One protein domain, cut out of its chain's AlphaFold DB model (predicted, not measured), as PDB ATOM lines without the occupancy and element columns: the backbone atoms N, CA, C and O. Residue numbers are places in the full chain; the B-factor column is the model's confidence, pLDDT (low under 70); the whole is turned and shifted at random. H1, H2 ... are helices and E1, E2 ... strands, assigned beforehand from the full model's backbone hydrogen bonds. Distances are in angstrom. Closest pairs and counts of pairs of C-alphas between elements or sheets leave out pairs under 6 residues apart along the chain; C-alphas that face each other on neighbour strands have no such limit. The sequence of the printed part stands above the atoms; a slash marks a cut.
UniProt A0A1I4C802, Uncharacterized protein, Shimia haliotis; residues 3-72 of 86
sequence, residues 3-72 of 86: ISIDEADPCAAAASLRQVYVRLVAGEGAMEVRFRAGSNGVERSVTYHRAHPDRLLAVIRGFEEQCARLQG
ATOM      1  N   ILE A   3      97.883 106.556 172.942       84.69
ATOM      2  CA  ILE A   3      96.843 106.387 173.970       84.69
ATOM      3  C   ILE A   3      97.192 107.249 175.179       84.69
ATOM      4  O   ILE A   3      98.320 107.200 175.662       84.69
ATOM      5  N   SER A   4      96.229 108.030 175.666       86.50
ATOM      6  CA  SER A   4      96.348 108.798 176.906       86.50
ATOM      7  C   SER A   4      95.820 107.998 178.093       86.50
ATOM      8  O   SER A   4      94.729 107.433 178.020       86.50
ATOM      9  N   ILE A   5      96.571 107.987 179.186       88.00
ATOM     10  CA  ILE A   5      96.267 107.277 180.422       88.00
ATOM     11  C   ILE A   5      96.290 108.272 181.565       88.00
ATOM     12  O   ILE A   5      97.283 108.970 181.760       88.00
ATOM     13  N   ASP A   6      95.197 108.320 182.315       84.44
ATOM     14  CA  ASP A   6      95.119 109.080 183.553       84.44
ATOM     15  C   ASP A   6      95.660 108.231 184.707       84.44
ATOM     16  O   ASP A   6      95.155 107.141 184.974       84.44
ATOM     17  N   GLU A   7      96.707 108.710 185.378       83.88
ATOM     18  CA  GLU A   7      97.279 108.030 186.541       83.88
ATOM     19  C   GLU A   7      96.408 108.185 187.801       83.88
ATOM     20  O   GLU A   7      96.607 107.444 188.764       83.88
ATOM     21  N   ALA A   8      95.439 109.114 187.814       85.25
ATOM     22  CA  ALA A   8      94.534 109.308 188.949       85.25
ATOM     23  C   ALA A   8      93.572 108.125 189.159       85.25
ATOM     24  O   ALA A   8      93.143 107.880 190.288       85.25
ATOM     25  N   ASP A   9      93.267 107.369 188.097       86.62
ATOM     26  CA  ASP A   9      92.505 106.121 188.163       86.62
ATOM     27  C   ASP A   9      93.399 104.927 187.780       86.62
ATOM     28  O   ASP A   9      93.470 104.530 186.608       86.62
ATOM     29  N   PRO A  10      94.080 104.297 188.758       87.38
ATOM     30  CA  PRO A  10      94.983 103.189 188.474       87.38
ATOM     31  C   PRO A  10      94.252 101.949 187.937       87.38
ATOM     32  O   PRO A  10      94.860 101.131 187.244       87.38
ATOM     33  N   CYS A  11      92.955 101.792 188.219       89.56
ATOM     34  CA  CYS A  11      92.173 100.666 187.727       89.56
ATOM     35  C   CYS A  11      91.854 100.826 186.232       89.56
ATOM     36  O   CYS A  11      92.081  99.896 185.450       89.56
ATOM     37  N   ALA A  12      91.388 102.008 185.816       90.00
ATOM     38  CA  ALA A  12      91.171 102.318 184.402       90.00
ATOM     39  C   ALA A  12      92.489 102.345 183.610       90.00
ATOM     40  O   ALA A  12      92.545 101.859 182.472       90.00
ATOM     41  N   ALA A  13      93.572 102.836 184.222       90.75
ATOM     42  CA  ALA A  13      94.908 102.813 183.637       90.75
ATOM     43  C   ALA A  13      95.379 101.382 183.328       90.75
ATOM     44  O   ALA A  13      95.798 101.100 182.202       90.75
ATOM     45  N   ALA A  14      95.251 100.453 184.283       91.62
ATOM     46  CA  ALA A  14      95.635  99.054 184.093       91.62
ATOM     47  C   ALA A  14      94.856  98.377 182.951       91.62
ATOM     48  O   ALA A  14      95.448  97.660 182.138       91.62
ATOM     49  N   ALA A  15      93.544  98.621 182.858       91.25
ATOM     50  CA  ALA A  15      92.704  98.092 181.783       91.25
ATOM     51  C   ALA A  15      93.133  98.629 180.406       91.25
ATOM     52  O   ALA A  15      93.276  97.861 179.450       91.25
ATOM     53  N   SER A  16      93.412  99.932 180.325       92.50
ATOM     54  CA  SER A  16      93.846 100.603 179.093       92.50
ATOM     55  C   SER A  16      95.217 100.103 178.625       92.50
ATOM     56  O   SER A  16      95.392  99.760 177.455       92.50
ATOM     57  N   LEU A  17      96.182  99.960 179.540       92.00
ATOM     58  CA  LEU A  17      97.499  99.389 179.231       92.00
ATOM     59  C   LEU A  17      97.412  97.929 178.770       92.00
ATOM     60  O   LEU A  17      98.187  97.500 177.916       92.00
ATOM     61  N   ARG A  18      96.458  97.151 179.289       92.38
ATOM     62  CA  ARG A  18      96.228  95.778 178.817       92.38
ATOM     63  C   ARG A  18      95.764  95.739 177.366       92.38
ATOM     64  O   ARG A  18      96.205  94.868 176.622       92.38
ATOM     65  N   GLN A  19      94.949  96.701 176.935       91.06
ATOM     66  CA  GLN A  19      94.592  96.827 175.519       91.06
ATOM     67  C   GLN A  19      95.812  97.168 174.651       91.06
ATOM     68  O   GLN A  19      95.966  96.580 173.582       91.06
ATOM     69  N   VAL A  20      96.705  98.054 175.119       90.75
ATOM     70  CA  VAL A  20      97.989  98.349 174.443       90.75
ATOM     71  C   VAL A  20      98.806  97.069 174.270       90.75
ATOM     72  O   VAL A  20      99.275  96.775 173.173       90.75
ATOM     73  N   TYR A  21      98.933  96.274 175.335       91.19
ATOM     74  CA  TYR A  21      99.662  95.008 175.298       91.19
ATOM     75  C   TYR A  21      99.081  94.041 174.261       91.19
ATOM     76  O   TYR A  21      99.820  93.515 173.431       91.19
ATOM     77  N   VAL A  22      97.758  93.851 174.254       91.50
ATOM     78  CA  VAL A  22      97.089  92.977 173.278       91.50
ATOM     79  C   VAL A  22      97.352  93.448 171.846       91.50
ATOM     80  O   VAL A  22      97.651  92.619 170.993       91.50
ATOM     81  N   ARG A  23      97.314  94.758 171.575       89.12
ATOM     82  CA  ARG A  23      97.589  95.311 170.235       89.12
ATOM     83  C   ARG A  23      99.041  95.117 169.791       89.12
ATOM     84  O   ARG A  23      99.280  94.711 168.654       89.12
ATOM     85  N   LEU A  24     100.005  95.327 170.689       88.88
ATOM     86  CA  LEU A  24     101.425  95.067 170.413       88.88
ATOM     87  C   LEU A  24     101.674  93.587 170.073       88.88
ATOM     88  O   LEU A  24     102.373  93.257 169.110       88.88
ATOM     89  N   VAL A  25     101.059  92.675 170.832       87.06
ATOM     90  CA  VAL A  25     101.155  91.229 170.579       87.06
ATOM     91  C   VAL A  25     100.417  90.832 169.293       87.06
ATOM     92  O   VAL A  25     100.906  89.976 168.552       87.06
ATOM     93  N   ALA A  26      99.299  91.487 168.971       88.31
ATOM     94  CA  ALA A  26      98.511  91.225 167.766       88.31
ATOM     95  C   ALA A  26      99.206  91.637 166.456       88.31
ATOM     96  O   ALA A  26      98.838  91.133 165.401       88.31
ATOM     97  N   GLY A  27     100.223  92.503 166.502       85.19
ATOM     98  CA  GLY A  27     101.001  92.854 165.308       85.19
ATOM     99  C   GLY A  27     101.481  94.297 165.241       85.19
ATOM    100  O   GLY A  27     102.290  94.608 164.370       85.19
ATOM    101  N   GLU A  28     101.042  95.179 166.143       81.69
ATOM    102  CA  GLU A  28     101.554  96.551 166.147       81.69
ATOM    103  C   GLU A  28     103.015  96.589 166.623       81.69
ATOM    104  O   GLU A  28     103.369  96.046 167.669       81.69
ATOM    105  N   GLY A  29     103.896  97.212 165.831       81.19
ATOM    106  CA  GLY A  29     105.339  97.215 166.099       81.19
ATOM    107  C   GLY A  29     105.746  98.090 167.291       81.19
ATOM    108  O   GLY A  29     106.624  97.713 168.076       81.19
ATOM    109  N   ALA A  30     105.101  99.248 167.444       87.38
ATOM    110  CA  ALA A  30     105.336 100.189 168.532       87.38
ATOM    111  C   ALA A  30     104.077 101.015 168.821       87.38
ATOM    112  O   ALA A  30     103.385 101.436 167.895       87.38
ATOM    113  N   MET A  31     103.815 101.299 170.095       90.31
ATOM    114  CA  MET A  31     102.725 102.169 170.532       90.31
ATOM    115  C   MET A  31     103.242 103.225 171.500       90.31
ATOM    116  O   MET A  31     103.970 102.916 172.442       90.31
ATOM    117  N   GLU A  32     102.835 104.472 171.283       91.25
ATOM    118  CA  GLU A  32     103.107 105.574 172.202       91.25
ATOM    119  C   GLU A  32     101.996 105.633 173.257       91.25
ATOM    120  O   GLU A  32     100.805 105.642 172.937       91.25
ATOM    121  N   VAL A  33     102.379 105.685 174.528       90.94
ATOM    122  CA  VAL A  33     101.466 105.846 175.659       90.94
ATOM    123  C   VAL A  33     101.828 107.131 176.385       90.94
ATOM    124  O   VAL A  33     102.976 107.328 176.777       90.94
ATOM    125  N   ARG A  34     100.847 108.011 176.563       91.12
ATOM    126  CA  ARG A  34     100.982 109.252 177.322       91.12
ATOM    127  C   ARG A  34     100.336 109.075 178.677       91.12
ATOM    128  O   ARG A  34      99.138 108.846 178.758       91.12
ATOM    129  N   PHE A  35     101.125 109.197 179.722       89.31
ATOM    130  CA  PHE A  35     100.666 109.193 181.095       89.31
ATOM    131  C   PHE A  35     100.431 110.625 181.548       89.31
ATOM    132  O   PHE A  35     101.294 111.480 181.361       89.31
ATOM    133  N   ARG A  36      99.269 110.885 182.131       86.62
ATOM    134  CA  ARG A  36      98.931 112.147 182.774       86.62
ATOM    135  C   ARG A  36      98.949 111.914 184.277       86.62
ATOM    136  O   ARG A  36      98.068 111.252 184.819       86.62
ATOM    137  N   ALA A  37      99.964 112.453 184.939       73.44
ATOM    138  CA  ALA A  37     100.153 112.321 186.374       73.44
ATOM    139  C   ALA A  37      99.234 113.289 187.134       73.44
ATOM    140  O   ALA A  37      99.668 114.374 187.523       73.44
ATOM    141  N   GLY A  38      97.973 112.886 187.335       65.94
ATOM    142  CA  GLY A  38      97.010 113.468 188.281       65.94
ATOM    143  C   GLY A  38      97.034 114.997 188.448       65.94
ATOM    144  O   GLY A  38      97.298 115.754 187.514       65.94
ATOM    145  N   SER A  39      96.756 115.467 189.669       55.22
ATOM    146  CA  SER A  39      96.597 116.888 190.042       55.22
ATOM    147  C   SER A  39      97.804 117.793 189.760       55.22
ATOM    148  O   SER A  39      97.694 119.009 189.887       55.22
ATOM    149  N   ASN A  40      98.946 117.220 189.377       64.62
ATOM    150  CA  ASN A  40     100.184 117.953 189.128       64.62
ATOM    151  C   ASN A  40     100.363 118.309 187.641       64.62
ATOM    152  O   ASN A  40     101.316 119.002 187.297       64.62
ATOM    153  N   GLY A  41      99.475 117.832 186.756       67.44
ATOM    154  CA  GLY A  41      99.434 118.211 185.338       67.44
ATOM    155  C   GLY A  41     100.634 117.751 184.504       67.44
ATOM    156  O   GLY A  41     100.792 118.186 183.367       67.44
ATOM    157  N   VAL A  42     101.494 116.885 185.048       78.00
ATOM    158  CA  VAL A  42     102.696 116.420 184.352       78.00
ATOM    159  C   VAL A  42     102.315 115.319 183.371       78.00
ATOM    160  O   VAL A  42     101.809 114.272 183.773       78.00
ATOM    161  N   GLU A  43     102.597 115.534 182.088       83.62
ATOM    162  CA  GLU A  43     102.432 114.513 181.055       83.62
ATOM    163  C   GLU A  43     103.776 113.854 180.715       83.62
ATOM    164  O   GLU A  43     104.800 114.519 180.551       83.62
ATOM    165  N   ARG A  44     103.783 112.523 180.614       87.62
ATOM    166  CA  ARG A  44     104.947 111.708 180.247       87.62
ATOM    167  C   ARG A  44     104.589 110.801 179.084       87.62
ATOM    168  O   ARG A  44     103.725 109.943 179.219       87.62
ATOM    169  N   SER A  45     105.263 110.946 177.951       89.44
ATOM    170  CA  SER A  45     105.131 110.033 176.815       89.44
ATOM    171  C   SER A  45     106.185 108.927 176.882       89.44
ATOM    172  O   SER A  45     107.368 109.176 177.106       89.44
ATOM    173  N   VAL A  46     105.757 107.680 176.694       90.25
ATOM    174  CA  VAL A  46     106.626 106.503 176.637       90.25
ATOM    175  C   VAL A  46     106.201 105.635 175.464       90.25
ATOM    176  O   VAL A  46     105.038 105.250 175.352       90.25
ATOM    177  N   THR A  47     107.153 105.283 174.607       91.88
ATOM    178  CA  THR A  47     106.920 104.344 173.509       91.88
ATOM    179  C   THR A  47     107.247 102.926 173.958       91.88
ATOM    180  O   THR A  47     108.350 102.646 174.432       91.88
ATOM    181  N   TYR A  48     106.285 102.023 173.797       90.75
ATOM    182  CA  TYR A  48     106.449 100.596 174.034       90.75
ATOM    183  C   TYR A  48     106.584  99.863 172.706       90.75
ATOM    184  O   TYR A  48     105.850 100.130 171.756       90.75
ATOM    185  N   HIS A  49     107.518  98.918 172.657       90.56
ATOM    186  CA  HIS A  49     107.811  98.118 171.474       90.56
ATOM    187  C   HIS A  49     107.451  96.659 171.712       90.56
ATOM    188  O   HIS A  49     107.653  96.135 172.809       90.56
ATOM    189  N   ARG A  50     107.021  95.973 170.650       87.62
ATOM    190  CA  ARG A  50     106.761  94.527 170.678       87.62
ATOM    191  C   ARG A  50     107.984  93.705 171.108       87.62
ATOM    192  O   ARG A  50     107.814  92.648 171.697       87.62
ATOM    193  N   ALA A  51     109.198  94.186 170.828       88.38
ATOM    194  CA  ALA A  51     110.446  93.509 171.189       88.38
ATOM    195  C   ALA A  51     110.705  93.450 172.707       88.38
ATOM    196  O   ALA A  51     111.447  92.587 173.165       88.38
ATOM    197  N   HIS A  52     110.094  94.350 173.485       87.81
ATOM    198  CA  HIS A  52     110.293  94.442 174.934       87.81
ATOM    199  C   HIS A  52     108.946  94.532 175.671       87.81
ATOM    200  O   HIS A  52     108.652  95.550 176.311       87.81
ATOM    201  N   PRO A  53     108.108  93.480 175.590       86.88
ATOM    202  CA  PRO A  53     106.786  93.476 176.212       86.88
ATOM    203  C   PRO A  53     106.868  93.467 177.745       86.88
ATOM    204  O   PRO A  53     105.961  93.961 178.413       86.88
ATOM    205  N   ASP A  54     107.971  92.972 178.313       89.88
ATOM    206  CA  ASP A  54     108.177  92.851 179.760       89.88
ATOM    207  C   ASP A  54     108.120  94.201 180.474       89.88
ATOM    208  O   ASP A  54     107.556  94.314 181.562       89.88
ATOM    209  N   ARG A  55     108.640  95.258 179.833       90.31
ATOM    210  CA  ARG A  55     108.597  96.619 180.380       90.31
ATOM    211  C   ARG A  55     107.157  97.103 180.534       90.31
ATOM    212  O   ARG A  55     106.819  97.694 181.555       90.31
ATOM    213  N   LEU A  56     106.311  96.829 179.542       90.50
ATOM    214  CA  LEU A  56     104.891  97.170 179.595       90.50
ATOM    215  C   LEU A  56     104.167  96.337 180.661       90.50
ATOM    216  O   LEU A  56     103.394  96.884 181.444       90.50
ATOM    217  N   LEU A  57     104.453  95.035 180.743       92.00
ATOM    218  CA  LEU A  57     103.869  94.143 181.751       92.00
ATOM    219  C   LEU A  57     104.232  94.555 183.185       92.00
ATOM    220  O   LEU A  57     103.379  94.484 184.069       92.00
ATOM    221  N   ALA A  58     105.459  95.020 183.425       92.75
ATOM    222  CA  ALA A  58     105.872  95.533 184.728       92.75
ATOM    223  C   ALA A  58     105.064  96.777 185.137       92.75
ATOM    224  O   ALA A  58     104.580  96.859 186.265       92.75
ATOM    225  N   VAL A  59     104.856  97.713 184.205       91.69
ATOM    226  CA  VAL A  59     104.044  98.919 184.444       91.69
ATOM    227  C   VAL A  59     102.585  98.548 184.710       91.69
ATOM    228  O   VAL A  59     101.990  99.036 185.668       91.69
ATOM    229  N   ILE A  60     102.029  97.629 183.917       92.31
ATOM    230  CA  ILE A  60     100.680  97.093 184.115       92.31
ATOM    231  C   ILE A  60     100.512  96.524 185.531       92.31
ATOM    232  O   ILE A  60      99.556  96.882 186.217       92.31
ATOM    233  N   ARG A  61     101.450  95.681 185.988       92.06
ATOM    234  CA  ARG A  61     101.411  95.101 187.339       92.06
ATOM    235  C   ARG A  61     101.441  96.176 188.422       92.06
ATOM    236  O   ARG A  61     100.670  96.095 189.372       92.06
ATOM    237  N   GLY A  62     102.259  97.214 188.252       90.69
ATOM    238  CA  GLY A  62     102.307  98.345 189.181       90.69
ATOM    239  C   GLY A  62     100.959  99.062 189.331       90.69
ATOM    240  O   GLY A  62     100.575  99.414 190.446       90.69
ATOM    241  N   PHE A  63     100.208  99.250 188.242       91.44
ATOM    242  CA  PHE A  63      98.856  99.826 188.305       91.44
ATOM    243  C   PHE A  63      97.821  98.854 188.885       91.44
ATOM    244  O   PHE A  63      96.971  99.268 189.670       91.44
ATOM    245  N   GLU A  64      97.914  97.556 188.577       90.75
ATOM    246  CA  GLU A  64      97.047  96.537 189.185       90.75
ATOM    247  C   GLU A  64      97.219  96.455 190.701       90.75
ATOM    248  O   GLU A  64      96.233  96.357 191.426       90.75
ATOM    249  N   GLU A  65      98.454  96.526 191.194       89.81
ATOM    250  CA  GLU A  65      98.733  96.537 192.627       89.81
ATOM    251  C   GLU A  65      98.167  97.784 193.308       89.81
ATOM    252  O   GLU A  65      97.582  97.681 194.386       89.81
ATOM    253  N   GLN A  66      98.300  98.958 192.685       87.94
ATOM    254  CA  GLN A  66      97.710 100.199 193.195       87.94
ATOM    255  C   GLN A  66      96.182 100.123 193.221       87.94
ATOM    256  O   GLN A  66      95.566 100.430 194.241       87.94
ATOM    257  N   CYS A  67      95.573  99.634 192.139       88.62
ATOM    258  CA  CYS A  67      94.138  99.388 192.065       88.62
ATOM    259  C   CYS A  67      93.676  98.401 193.153       88.62
ATOM    260  O   CYS A  67      92.695  98.655 193.851       88.62
ATOM    261  N   ALA A  68      94.410  97.305 193.364       87.25
ATOM    262  CA  ALA A  68      94.105  96.320 194.396       87.25
ATOM    263  C   ALA A  68      94.177  96.932 195.806       87.25
ATOM    264  O   ALA A  68      93.262  96.731 196.605       87.25
ATOM    265  N   ARG A  69      95.201  97.754 196.087       86.25
ATOM    266  CA  ARG A  69      95.322  98.507 197.348       86.25
ATOM    267  C   ARG A  69      94.138  99.453 197.566       86.25
ATOM    268  O   ARG A  69      93.582  99.444 198.660       86.25
ATOM    269  N   LEU A  70      93.718 100.208 196.546       85.50
ATOM    270  CA  LEU A  70      92.549 101.097 196.632       85.50
ATOM    271  C   LEU A  70      91.242 100.331 196.876       85.50
ATOM    272  O   LEU A  70      90.394 100.786 197.633       85.50
ATOM    273  N   GLN A  71      91.093  99.144 196.285       81.94
ATOM    274  CA  GLN A  71      89.928  98.274 196.488       81.94
ATOM    275  C   GLN A  71      89.963  97.493 197.816       81.94
ATOM    276  O   GLN A  71      89.113  96.630 198.038       81.94
ATOM    277  N   GLY A  72      90.961  97.717 198.678       78.44
ATOM    278  CA  GLY A  72      91.148  96.952 199.918       78.44
ATOM    279  C   GLY A  72      91.546  95.487 199.693       78.44
ATOM    280  O   GLY A  72      91.593  94.691 200.631       78.44
TER     281      GLY A  72
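What this domain is: This is residues 3 to 72 of the 86 residues of an uncharacterized protein of Shimia haliotis (UniProt A0A1I4C802). A small three-stranded sheet has helix H1 lying along one face, and a second helix, H2, packs side by side on H1 and only grazes the sheet. The E2-E3 hairpin makes the longer part of the sheet, with the short strand E1 beside E2. The printed part has 70 residues, in the order E1, H1, E2, E3, H2; the sheet runs E1 E2 E3 and is mixed, and the class is mixed, helices and strands. It is compact, with a radius of gyration of the C-alphas of 12.0 A and spans of 34 by 26 by 15 A.

How they stand to each other: E1, residues 3 to 6, is parallel to E2, residues 30 to 37, at 23 degrees, with N 5 and O 34 at 2.7 A. H1, residues 10 to 26, joins them in a strand-helix-strand unit, two parallel strands with a helix between, whose crossover is right-handed. H1 is on the sheet at a height of 9.1 A, over E1 and E2, along the strands, in two layers, a helix on one face of a sheet. E3, residues 42 to 49, forms an antiparallel hairpin with E2, with N 33 and O 46 at 2.8 A. H2, residues 53 to 70, touches H1 at a shallow tilt of 22 degrees, opposite ways; their closest C-alphas, Cys 11 and Cys 67, are 4.9 A apart. H2 only grazes the sheet, with residues 54 to 56. In H1 and H2 every O i to N i+4 pair is within hydrogen-bond range.

Where its parts are: E1 begins at C-alpha 3, (96.843, 106.387, 173.970), and spans 10.1 A. H1 measures 24.2 A, E2 22.2 A and E3 23.0 A. H2 measures 26.0 A and ends at C-alpha 70, (92.549, 101.097, 196.632).

The domain as a whole: The farthest C-alphas, of Gly 29 and Gly 72, are 36.7 A apart. The printed part has no cut, and its four links are tight. Mean pLDDT of the printed part is 86.8; residues 38 to 41 are under 70.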